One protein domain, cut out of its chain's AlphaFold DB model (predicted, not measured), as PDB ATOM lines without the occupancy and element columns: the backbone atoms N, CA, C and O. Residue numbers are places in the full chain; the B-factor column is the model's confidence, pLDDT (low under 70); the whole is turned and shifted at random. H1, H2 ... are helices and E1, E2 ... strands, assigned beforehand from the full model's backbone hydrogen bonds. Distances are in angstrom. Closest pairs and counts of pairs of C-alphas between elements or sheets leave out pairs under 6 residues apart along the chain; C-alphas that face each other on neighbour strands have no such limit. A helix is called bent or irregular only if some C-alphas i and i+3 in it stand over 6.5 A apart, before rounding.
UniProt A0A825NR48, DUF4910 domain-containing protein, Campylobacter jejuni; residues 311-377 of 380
ATOM      1  N   TYR A 311      11.775 -12.362 -42.384       94.81
ATOM      2  CA  TYR A 311      11.546 -13.805 -42.434       94.81
ATOM      3  C   TYR A 311      11.909 -14.346 -43.808       94.81
ATOM      4  O   TYR A 311      11.563 -13.749 -44.826       94.81
ATOM      5  N   GLU A 312      12.559 -15.506 -43.830       96.31
ATOM      6  CA  GLU A 312      12.905 -16.211 -45.065       96.31
ATOM      7  C   GLU A 312      12.154 -17.543 -45.117       96.31
ATOM      8  O   GLU A 312      12.224 -18.350 -44.185       96.31
ATOM      9  N   ASN A 313      11.422 -17.777 -46.203       95.25
ATOM     10  CA  ASN A 313      10.729 -19.029 -46.453       95.25
ATOM     11  C   ASN A 313      11.749 -20.174 -46.561       95.25
ATOM     12  O   ASN A 313      12.780 -20.064 -47.220       95.25
ATOM     13  N   THR A 314      11.469 -21.289 -45.898       96.56
ATOM     14  CA  THR A 314      12.375 -22.448 -45.837       96.56
ATOM     15  C   THR A 314      12.064 -23.511 -46.889       96.56
ATOM     16  O   THR A 314      12.780 -24.511 -46.985       96.56
ATOM     17  N   ILE A 315      10.986 -23.334 -47.654       95.81
ATOM     18  CA  ILE A 315      10.461 -24.322 -48.593       95.81
ATOM     19  C   ILE A 315      10.642 -23.818 -50.026       95.81
ATOM     20  O   ILE A 315      10.287 -22.690 -50.355       95.81
ATOM     21  N   VAL A 316      11.179 -24.680 -50.894       94.38
ATOM     22  CA  VAL A 316      11.228 -24.426 -52.340       94.38
ATOM     23  C   VAL A 316       9.820 -24.590 -52.911       94.38
ATOM     24  O   VAL A 316       9.187 -25.623 -52.683       94.38
ATOM     25  N   CYS A 317       9.360 -23.592 -53.674       94.12
ATOM     26  CA  CYS A 317       7.963 -23.439 -54.105       94.12
ATOM     27  C   CYS A 317       6.993 -23.229 -52.922       94.12
ATOM     28  O   CYS A 317       7.401 -22.983 -51.787       94.12
ATOM     29  N   GLU A 318       5.684 -23.279 -53.179       92.12
ATOM     30  CA  GLU A 318       4.688 -23.136 -52.116       92.12
ATOM     31  C   GLU A 318       4.652 -24.368 -51.185       92.12
ATOM     32  O   GLU A 318       4.662 -25.517 -51.645       92.12
ATOM     33  N   PRO A 319       4.579 -24.179 -49.855       93.50
ATOM     34  CA  PRO A 319       4.390 -25.294 -48.944       93.50
ATOM     35  C   PRO A 319       2.979 -25.870 -49.060       93.50
ATOM     36  O   PRO A 319       1.995 -25.147 -49.179       93.50
ATOM     37  N   ASN A 320       2.847 -27.189 -48.889       93.94
ATOM     38  CA  ASN A 320       1.535 -27.831 -48.765       93.94
ATOM     39  C   ASN A 320       0.859 -27.453 -47.426       93.94
ATOM     40  O   ASN A 320       0.971 -28.164 -46.420       93.94
ATOM     41  N   LEU A 321       0.193 -26.300 -47.397       94.62
ATOM     42  CA  LEU A 321      -0.445 -25.719 -46.213       94.62
ATOM     43  C   LEU A 321      -1.667 -26.523 -45.729       94.62
ATOM     44  O   LEU A 321      -1.974 -26.508 -44.535       94.62
ATOM     45  N   GLY A 322      -2.313 -27.295 -46.611       92.00
ATOM     46  CA  GLY A 322      -3.453 -28.154 -46.265       92.00
ATOM     47  C   GLY A 322      -3.101 -29.221 -45.223       92.00
ATOM     48  O   GLY A 322      -3.825 -29.393 -44.245       92.00
ATOM     49  N   LYS A 323      -1.917 -29.846 -45.331       91.12
ATOM     50  CA  LYS A 323      -1.402 -30.812 -44.330       91.12
ATOM     51  C   LYS A 323      -1.187 -30.212 -42.932       91.12
ATOM     52  O   LYS A 323      -0.924 -30.947 -41.985       91.12
ATOM     53  N   ARG A 324      -1.248 -28.884 -42.813       92.56
ATOM     54  CA  ARG A 324      -0.950 -28.106 -41.604       92.56
ATOM     55  C   ARG A 324      -2.169 -27.329 -41.095       92.56
ATOM     56  O   ARG A 324      -2.031 -26.514 -40.190       92.56
ATOM     57  N   GLY A 325      -3.348 -27.541 -41.692       91.44
ATOM     58  CA  GLY A 325      -4.569 -26.805 -41.347       91.44
ATOM     59  C   GLY A 325      -4.493 -25.304 -41.652       91.44
ATOM     60  O   GLY A 325      -5.165 -24.512 -40.996       91.44
ATOM     61  N   LEU A 326      -3.642 -24.906 -42.607       92.06
ATOM     62  CA  LEU A 326      -3.415 -23.514 -43.018       92.06
ATOM     63  C   LEU A 326      -3.979 -23.206 -44.416       92.06
ATOM     64  O   LEU A 326      -3.698 -22.146 -44.967       92.06
ATOM     65  N   TYR A 327      -4.742 -24.132 -44.996       91.31
ATOM     66  CA  TYR A 327      -5.363 -23.988 -46.312       91.31
ATOM     67  C   TYR A 327      -6.757 -24.611 -46.320       91.31
ATOM     68  O   TYR A 327      -7.029 -25.529 -45.541       91.31
ATOM     69  N   HIS A 328      -7.627 -24.126 -47.205       86.25
ATOM     70  CA  HIS A 328      -8.971 -24.671 -47.376       86.25
ATOM     71  C   HIS A 328      -8.919 -26.121 -47.874       86.25
ATOM     72  O   HIS A 328      -8.103 -26.484 -48.716       86.25
ATOM     73  N   THR A 329      -9.806 -26.973 -47.372       82.38
ATOM     74  CA  THR A 329      -9.906 -28.375 -47.817       82.38
ATOM     75  C   THR A 329     -10.913 -28.571 -48.951       82.38
ATOM     76  O   THR A 329     -10.972 -29.651 -49.532       82.38
ATOM     77  N   LEU A 330     -11.692 -27.532 -49.275       80.75
ATOM     78  CA  LEU A 330     -12.704 -27.515 -50.328       80.75
ATOM     79  C   LEU A 330     -12.356 -26.445 -51.367       80.75
ATOM     80  O   LEU A 330     -11.991 -25.328 -51.011       80.75
ATOM     81  N   SER A 331     -12.532 -26.772 -52.646       74.56
ATOM     82  CA  SER A 331     -12.230 -25.890 -53.784       74.56
ATOM     83  C   SER A 331     -13.237 -24.755 -53.999       74.56
ATOM     84  O   SER A 331     -13.067 -23.957 -54.912       74.56
ATOM     85  N   THR A 332     -14.299 -24.688 -53.193       75.12
ATOM     86  CA  THR A 332     -15.342 -23.652 -53.273       75.12
ATOM     87  C   THR A 332     -15.046 -22.429 -52.401       75.12
ATOM     88  O   THR A 332     -15.833 -21.485 -52.397       75.12
ATOM     89  N   ALA A 333     -13.962 -22.459 -51.620       75.75
ATOM     90  CA  ALA A 333     -13.476 -21.285 -50.907       75.75
ATOM     91  C   ALA A 333     -12.824 -20.324 -51.909       75.75
ATOM     92  O   ALA A 333     -11.953 -20.727 -52.677       75.75
ATOM     93  N   ASN A 334     -13.278 -19.070 -51.914       74.25
ATOM     94  CA  ASN A 334     -12.813 -18.044 -52.853       74.25
ATOM     95  C   ASN A 334     -11.775 -17.094 -52.232       74.25
ATOM     96  O   ASN A 334     -11.232 -16.244 -52.934       74.25
ATOM     97  N   ASP A 335     -11.514 -17.203 -50.929       83.25
ATOM     98  CA  ASP A 335     -10.477 -16.452 -50.235       83.25
ATOM     99  C   ASP A 335      -9.128 -17.180 -50.301       83.25
ATOM    100  O   ASP A 335      -9.036 -18.398 -50.186       83.25
ATOM    101  N   ILE A 336      -8.052 -16.422 -50.520       85.62
ATOM    102  CA  ILE A 336      -6.687 -16.952 -50.440       85.62
ATOM    103  C   ILE A 336      -6.267 -16.900 -48.966       85.62
ATOM    104  O   ILE A 336      -6.270 -15.808 -48.387       85.62
ATOM    105  N   PRO A 337      -5.862 -18.026 -48.343       91.44
ATOM    106  CA  PRO A 337      -5.415 -18.025 -46.958       91.44
ATOM    107  C   PRO A 337      -4.278 -17.033 -46.719       91.44
ATOM    108  O   PRO A 337      -3.303 -16.990 -47.469       91.44
ATOM    109  N   LEU A 338      -4.346 -16.304 -45.603       94.00
ATOM    110  CA  LEU A 338      -3.328 -15.315 -45.228       94.00
ATOM    111  C   LEU A 338      -1.904 -15.899 -45.198       94.00
ATOM    112  O   LEU A 338      -0.944 -15.209 -45.525       94.00
ATOM    113  N   ALA A 339      -1.772 -17.185 -44.852       95.44
ATOM    114  CA  ALA A 339      -0.508 -17.917 -44.858       95.44
ATOM    115  C   ALA A 339       0.170 -17.947 -46.237       95.44
ATOM    116  O   ALA A 339       1.389 -17.817 -46.300       95.44
ATOM    117  N   CYS A 340      -0.599 -18.090 -47.322       94.56
ATOM    118  CA  CYS A 340      -0.075 -18.078 -48.689       94.56
ATOM    119  C   CYS A 340       0.549 -16.724 -49.009       94.56
ATOM    120  O   CYS A 340       1.712 -16.652 -49.393       94.56
ATOM    121  N   ASN A 341      -0.223 -15.658 -48.784       95.38
ATOM    122  CA  ASN A 341       0.211 -14.298 -49.064       95.38
ATOM    123  C   ASN A 341       1.418 -13.915 -48.205       95.38
ATOM    124  O   ASN A 341       2.390 -13.394 -48.729       95.38
ATOM    125  N   PHE A 342       1.400 -14.227 -46.907       96.69
ATOM    126  CA  PHE A 342       2.524 -13.938 -46.019       96.69
ATOM    127  C   PHE A 342       3.814 -14.646 -46.470       96.69
ATOM    128  O   PHE A 342       4.839 -13.994 -46.636       96.69
ATOM    129  N   LEU A 343       3.764 -15.963 -46.718       96.75
ATOM    130  CA  LEU A 343       4.947 -16.752 -47.095       96.75
ATOM    131  C   LEU A 343       5.500 -16.397 -48.479       96.75
ATOM    132  O   LEU A 343       6.693 -16.589 -48.711       96.75
ATOM    133  N   ALA A 344       4.661 -15.882 -49.383       96.25
ATOM    134  CA  ALA A 344       5.092 -15.408 -50.696       96.25
ATOM    135  C   ALA A 344       6.025 -14.187 -50.613       96.25
ATOM    136  O   ALA A 344       6.856 -14.012 -51.497       96.25
ATOM    137  N   TYR A 345       5.916 -13.385 -49.547       96.94
ATOM    138  CA  TYR A 345       6.771 -12.220 -49.296       96.94
ATOM    139  C   TYR A 345       7.831 -12.466 -48.206       96.94
ATOM    140  O   TYR A 345       8.504 -11.535 -47.781       96.94
ATOM    141  N   CYS A 346       8.006 -13.708 -47.737       96.69
ATOM    142  CA  CYS A 346       9.122 -14.091 -46.865       96.69
ATOM    143  C   CYS A 346      10.374 -14.402 -47.700       96.69
ATOM    144  O   CYS A 346      10.828 -15.544 -47.755       96.69
ATOM    145  N   ASP A 347      10.910 -13.402 -48.389       95.00
ATOM    146  CA  ASP A 347      12.068 -13.517 -49.288       95.00
ATOM    147  C   ASP A 347      13.418 -13.241 -48.608       95.00
ATOM    148  O   ASP A 347      14.463 -13.343 -49.246       95.00
ATOM    149  N   GLY A 348      13.412 -12.923 -47.312       96.25
ATOM    150  CA  GLY A 348      14.613 -12.509 -46.590       96.25
ATOM    151  C   GLY A 348      14.984 -11.033 -46.783       96.25
ATOM    152  O   GLY A 348      16.006 -10.605 -46.248       96.25
ATOM    153  N   GLU A 349      14.162 -10.248 -47.488       96.12
ATOM    154  CA  GLU A 349      14.344  -8.800 -47.656       96.12
ATOM    155  C   GLU A 349      13.246  -8.004 -46.940       96.12
ATOM    156  O   GLU A 349      13.541  -7.024 -46.253       96.12
ATOM    157  N   ASN A 350      11.992  -8.447 -47.050       96.19
ATOM    158  CA  ASN A 350      10.851  -7.780 -46.426       96.19
ATOM    159  C   ASN A 350      10.757  -8.097 -44.926       96.19
ATOM    160  O   ASN A 350      10.754  -9.261 -44.512       96.19
ATOM    161  N   ASP A 351      10.606  -7.061 -44.098       97.62
ATOM    162  CA  ASP A 351      10.156  -7.266 -42.721       97.62
ATOM    163  C   ASP A 351       8.626  -7.371 -42.647       97.62
ATOM    164  O   ASP A 351       7.907  -7.097 -43.610       97.62
ATOM    165  N   ILE A 352       8.092  -7.787 -41.496       97.12
ATOM    166  CA  ILE A 352       6.636  -7.936 -41.357       97.12
ATOM    167  C   ILE A 352       5.899  -6.625 -41.632       97.12
ATOM    168  O   ILE A 352       4.793  -6.671 -42.164       97.12
ATOM    169  N   ILE A 353       6.461  -5.465 -41.289       98.31
ATOM    170  CA  ILE A 353       5.798  -4.187 -41.560       98.31
ATOM    171  C   ILE A 353       5.679  -3.956 -43.076       98.31
ATOM    172  O   ILE A 353       4.640  -3.467 -43.526       98.31
ATOM    173  N   ASP A 354       6.677  -4.344 -43.875       98.19
ATOM    174  CA  ASP A 354       6.590  -4.315 -45.345       98.19
ATOM    175  C   ASP A 354       5.479  -5.235 -45.859       98.19
ATOM    176  O   ASP A 354       4.592  -4.791 -46.592       98.19
ATOM    177  N   ILE A 355       5.456  -6.487 -45.395       98.00
ATOM    178  CA  ILE A 355       4.431  -7.468 -45.779       98.00
ATOM    179  C   ILE A 355       3.032  -6.975 -45.376       98.00
ATOM    180  O   ILE A 355       2.082  -7.038 -46.156       98.00
ATOM    181  N   ALA A 356       2.895  -6.418 -44.173       97.81
ATOM    182  CA  ALA A 356       1.647  -5.863 -43.664       97.81
ATOM    183  C   ALA A 356       1.174  -4.656 -44.482       97.81
ATOM    184  O   ALA A 356      -0.021  -4.514 -44.737       97.81
ATOM    185  N   ASN A 357       2.099  -3.812 -44.950       97.50
ATOM    186  CA  ASN A 357       1.780  -2.724 -45.869       97.50
ATOM    187  C   ASN A 357       1.234  -3.242 -47.204       97.50
ATOM    188  O   ASN A 357       0.245  -2.691 -47.684       97.50
ATOM    189  N   ILE A 358       1.844  -4.287 -47.775       96.94
ATOM    190  CA  ILE A 358       1.395  -4.913 -49.030       96.94
ATOM    191  C   ILE A 358      -0.010  -5.505 -48.868       96.94
ATOM    192  O   ILE A 358      -0.858  -5.349 -49.744       96.94
ATOM    193  N   LEU A 359      -0.272  -6.146 -47.728       95.56
ATOM    194  CA  LEU A 359      -1.548  -6.802 -47.433       95.56
ATOM    195  C   LEU A 359      -2.599  -5.867 -46.814       95.56
ATOM    196  O   LEU A 359      -3.714  -6.303 -46.545       95.56
ATOM    197  N   ASN A 360      -2.266  -4.586 -46.626       94.69
ATOM    198  CA  ASN A 360      -3.116  -3.567 -46.008       94.69
ATOM    199  C   ASN A 360      -3.684  -3.987 -44.634       94.69
ATOM    200  O   ASN A 360      -4.868  -3.814 -44.347       94.69
ATOM    201  N   MET A 361      -2.816  -4.536 -43.787       95.69
ATOM    202  CA  MET A 361      -3.113  -4.959 -42.415       95.69
ATOM    203  C   MET A 361      -2.168  -4.266 -41.436       95.69
ATOM    204  O   MET A 361      -1.138  -3.730 -41.840       95.69
ATOM    205  N   GLN A 362      -2.483  -4.290 -40.145       97.00
ATOM    206  CA  GLN A 362      -1.496  -3.991 -39.112       97.00
ATOM    207  C   GLN A 362      -0.579  -5.196 -38.914       97.00
ATOM    208  O   GLN A 362      -1.035  -6.340 -38.860       97.00
ATOM    209  N   ALA A 363       0.723  -4.950 -38.763       97.75
ATOM    210  CA  ALA A 363       1.698  -6.020 -38.586       97.75
ATOM    211  C   ALA A 363       1.312  -6.950 -37.422       97.75
ATOM    212  O   ALA A 363       1.300  -8.170 -37.593       97.75
ATOM    213  N   TYR A 364       0.918  -6.408 -36.265       97.00
ATOM    214  CA  TYR A 364       0.576  -7.208 -35.082       97.00
ATOM    215  C   TYR A 364      -0.531  -8.254 -35.317       97.00
ATOM    216  O   TYR A 364      -0.616  -9.224 -34.561       97.00
ATOM    217  N   GLU A 365      -1.353  -8.112 -36.363       97.25
ATOM    218  CA  GLU A 365      -2.393  -9.081 -36.734       97.25
ATOM    219  C   GLU A 365      -1.804 -10.422 -37.212       97.25
ATOM    220  O   GLU A 365      -2.446 -11.465 -37.083       97.25
ATOM    221  N   PHE A 366      -0.541 -10.448 -37.654       97.19
ATOM    222  CA  PHE A 366       0.159 -11.683 -38.025       97.19
ATOM    223  C   PHE A 366       0.564 -12.554 -36.829       97.19
ATOM    224  O   PHE A 366       1.018 -13.680 -37.029       97.19
ATOM    225  N   LYS A 367       0.404 -12.092 -35.582       95.19
ATOM    226  CA  LYS A 367       0.940 -12.769 -34.386       95.19
ATOM    227  C   LYS A 367       0.552 -14.248 -34.280       95.19
ATOM    228  O   LYS A 367       1.415 -15.091 -34.034       95.19
ATOM    229  N   GLU A 368      -0.722 -14.583 -34.475       95.44
ATOM    230  CA  GLU A 368      -1.180 -15.979 -34.386       95.44
ATOM    231  C   GLU A 368      -0.749 -16.818 -35.594       95.44
ATOM    232  O   GLU A 368      -0.420 -17.997 -35.442       95.44
ATOM    233  N   LEU A 369      -0.679 -16.215 -36.785       96.12
ATOM    234  CA  LEU A 369      -0.155 -16.887 -37.973       96.12
ATOM    235  C   LEU A 369       1.334 -17.221 -37.804       96.12
ATOM    236  O   LEU A 369       1.738 -18.353 -38.065       96.12
ATOM    237  N   LEU A 370       2.135 -16.281 -37.294       95.81
ATOM    238  CA  LEU A 370       3.570 -16.465 -37.061       95.81
ATOM    239  C   LEU A 370       3.868 -17.624 -36.115       95.81
ATOM    240  O   LEU A 370       4.807 -18.376 -36.361       95.81
ATOM    241  N   LYS A 371       3.064 -17.811 -35.060       94.88
ATOM    242  CA  LYS A 371       3.214 -18.969 -34.163       94.88
ATOM    243  C   LYS A 371       3.103 -20.282 -34.934       94.88
ATOM    244  O   LYS A 371       3.930 -21.168 -34.742       94.88
ATOM    245  N   LYS A 372       2.117 -20.397 -35.832       96.75
ATOM    246  CA  LYS A 372       1.917 -21.595 -36.663       96.75
ATOM    247  C   LYS A 372       3.032 -21.758 -37.696       96.75
ATOM    248  O   LYS A 372       3.563 -22.854 -37.841       96.75
ATOM    249  N   ILE A 373       3.418 -20.677 -38.377       96.25
ATOM    250  CA  ILE A 373       4.508 -20.676 -39.364       96.25
ATOM    251  C   ILE A 373       5.820 -21.148 -38.728       96.25
ATOM    252  O   ILE A 373       6.457 -22.051 -39.267       96.25
ATOM    253  N   LYS A 374       6.176 -20.611 -37.554       94.88
ATOM    254  CA  LYS A 374       7.371 -21.018 -36.800       94.88
ATOM    255  C   LYS A 374       7.276 -22.454 -36.300       94.88
ATOM    256  O   LYS A 374       8.230 -23.207 -36.446       94.88
ATOM    257  N   PHE A 375       6.123 -22.855 -35.760       96.81
ATOM    258  CA  PHE A 375       5.901 -24.224 -35.287       96.81
ATOM    259  C   PHE A 375       6.123 -25.266 -36.391       96.81
ATOM    260  O   PHE A 375       6.746 -26.297 -36.154       96.81
ATOM    261  N   TYR A 376       5.657 -24.985 -37.610       96.88
ATOM    262  CA  TYR A 376       5.851 -25.863 -38.766       96.88
ATOM    263  C   TYR A 376       7.169 -25.631 -39.519       96.88
ATOM    264  O   TYR A 376       7.381 -26.273 -40.549       96.88
ATOM    265  N   GLY A 377       8.028 -24.725 -39.037       96.00
ATOM    266  CA  GLY A 377       9.317 -24.403 -39.648       96.00
ATOM    267  C   GLY A 377       9.208 -23.884 -41.080       96.00
ATOM    268  O   GLY A 377      10.078 -24.196 -41.883       96.00
TER     269      GLY A 377
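AT A GLANCE: This is residues 311 to 377 of the 380 residues of the protein "DUF4910 domain-containing protein" of Campylobacter jejuni (UniProt A0A825NR48). The longest helix, H3, crosses the short H1 near its own middle, almost at a right angle, and meets the short H2 at its first residue; a long looping stretch, residues 311 to 337, swings out beyond H1. The 67 printed residues hold H1, E1, H2 and H3 in that order; under half lie in named elements, which are mostly helix. The whole is compact, with a radius of gyration of the C-alphas of 11.8 A and spans of 31 by 24 by 20 A.

IN THESE COORDINATES: Find C-alpha 363 at (1.698, -6.020, -38.586); from there H3 runs 19.0 A to C-alpha 375 at (5.901, -24.224, -35.287). It is irregular: C-alphas 365 and 368 are 7.4 A apart. Look earlier for H1, residues 338 to 344, 10.0 A; E1, 347 to 351, 9.3 A; and H2, 352 to 358, 9.8 A.

HOW THE PARTS SIT: H3 touches H2 with residue 363 alone, opposite ways at a steep tilt of 62 degrees; the closest C-alphas, of Ala 356 and Ala 363, are 5.1 A apart. H1 is close to H3 but not clearly touching, about perpendicular at 78 degrees; the closest C-alphas, of Ala 339 and Leu 369, are 7.0 A apart. H1 is likewise close to H2 but not clearly touching, with C-alphas 342 and 355 closest at 6.7 A. E1 pairs with no named strand and is apart from H3. Every O i to N i+4 pair is within hydrogen-bond range in H1 and H2, and 5 of 9 in H3.

THE WHOLE: The C-alphas farthest apart, of Thr 332 and Glu 349, are 33.7 A apart. The three links are tight, the printed part has no cut, and no printed residue is under 70 in pLDDT.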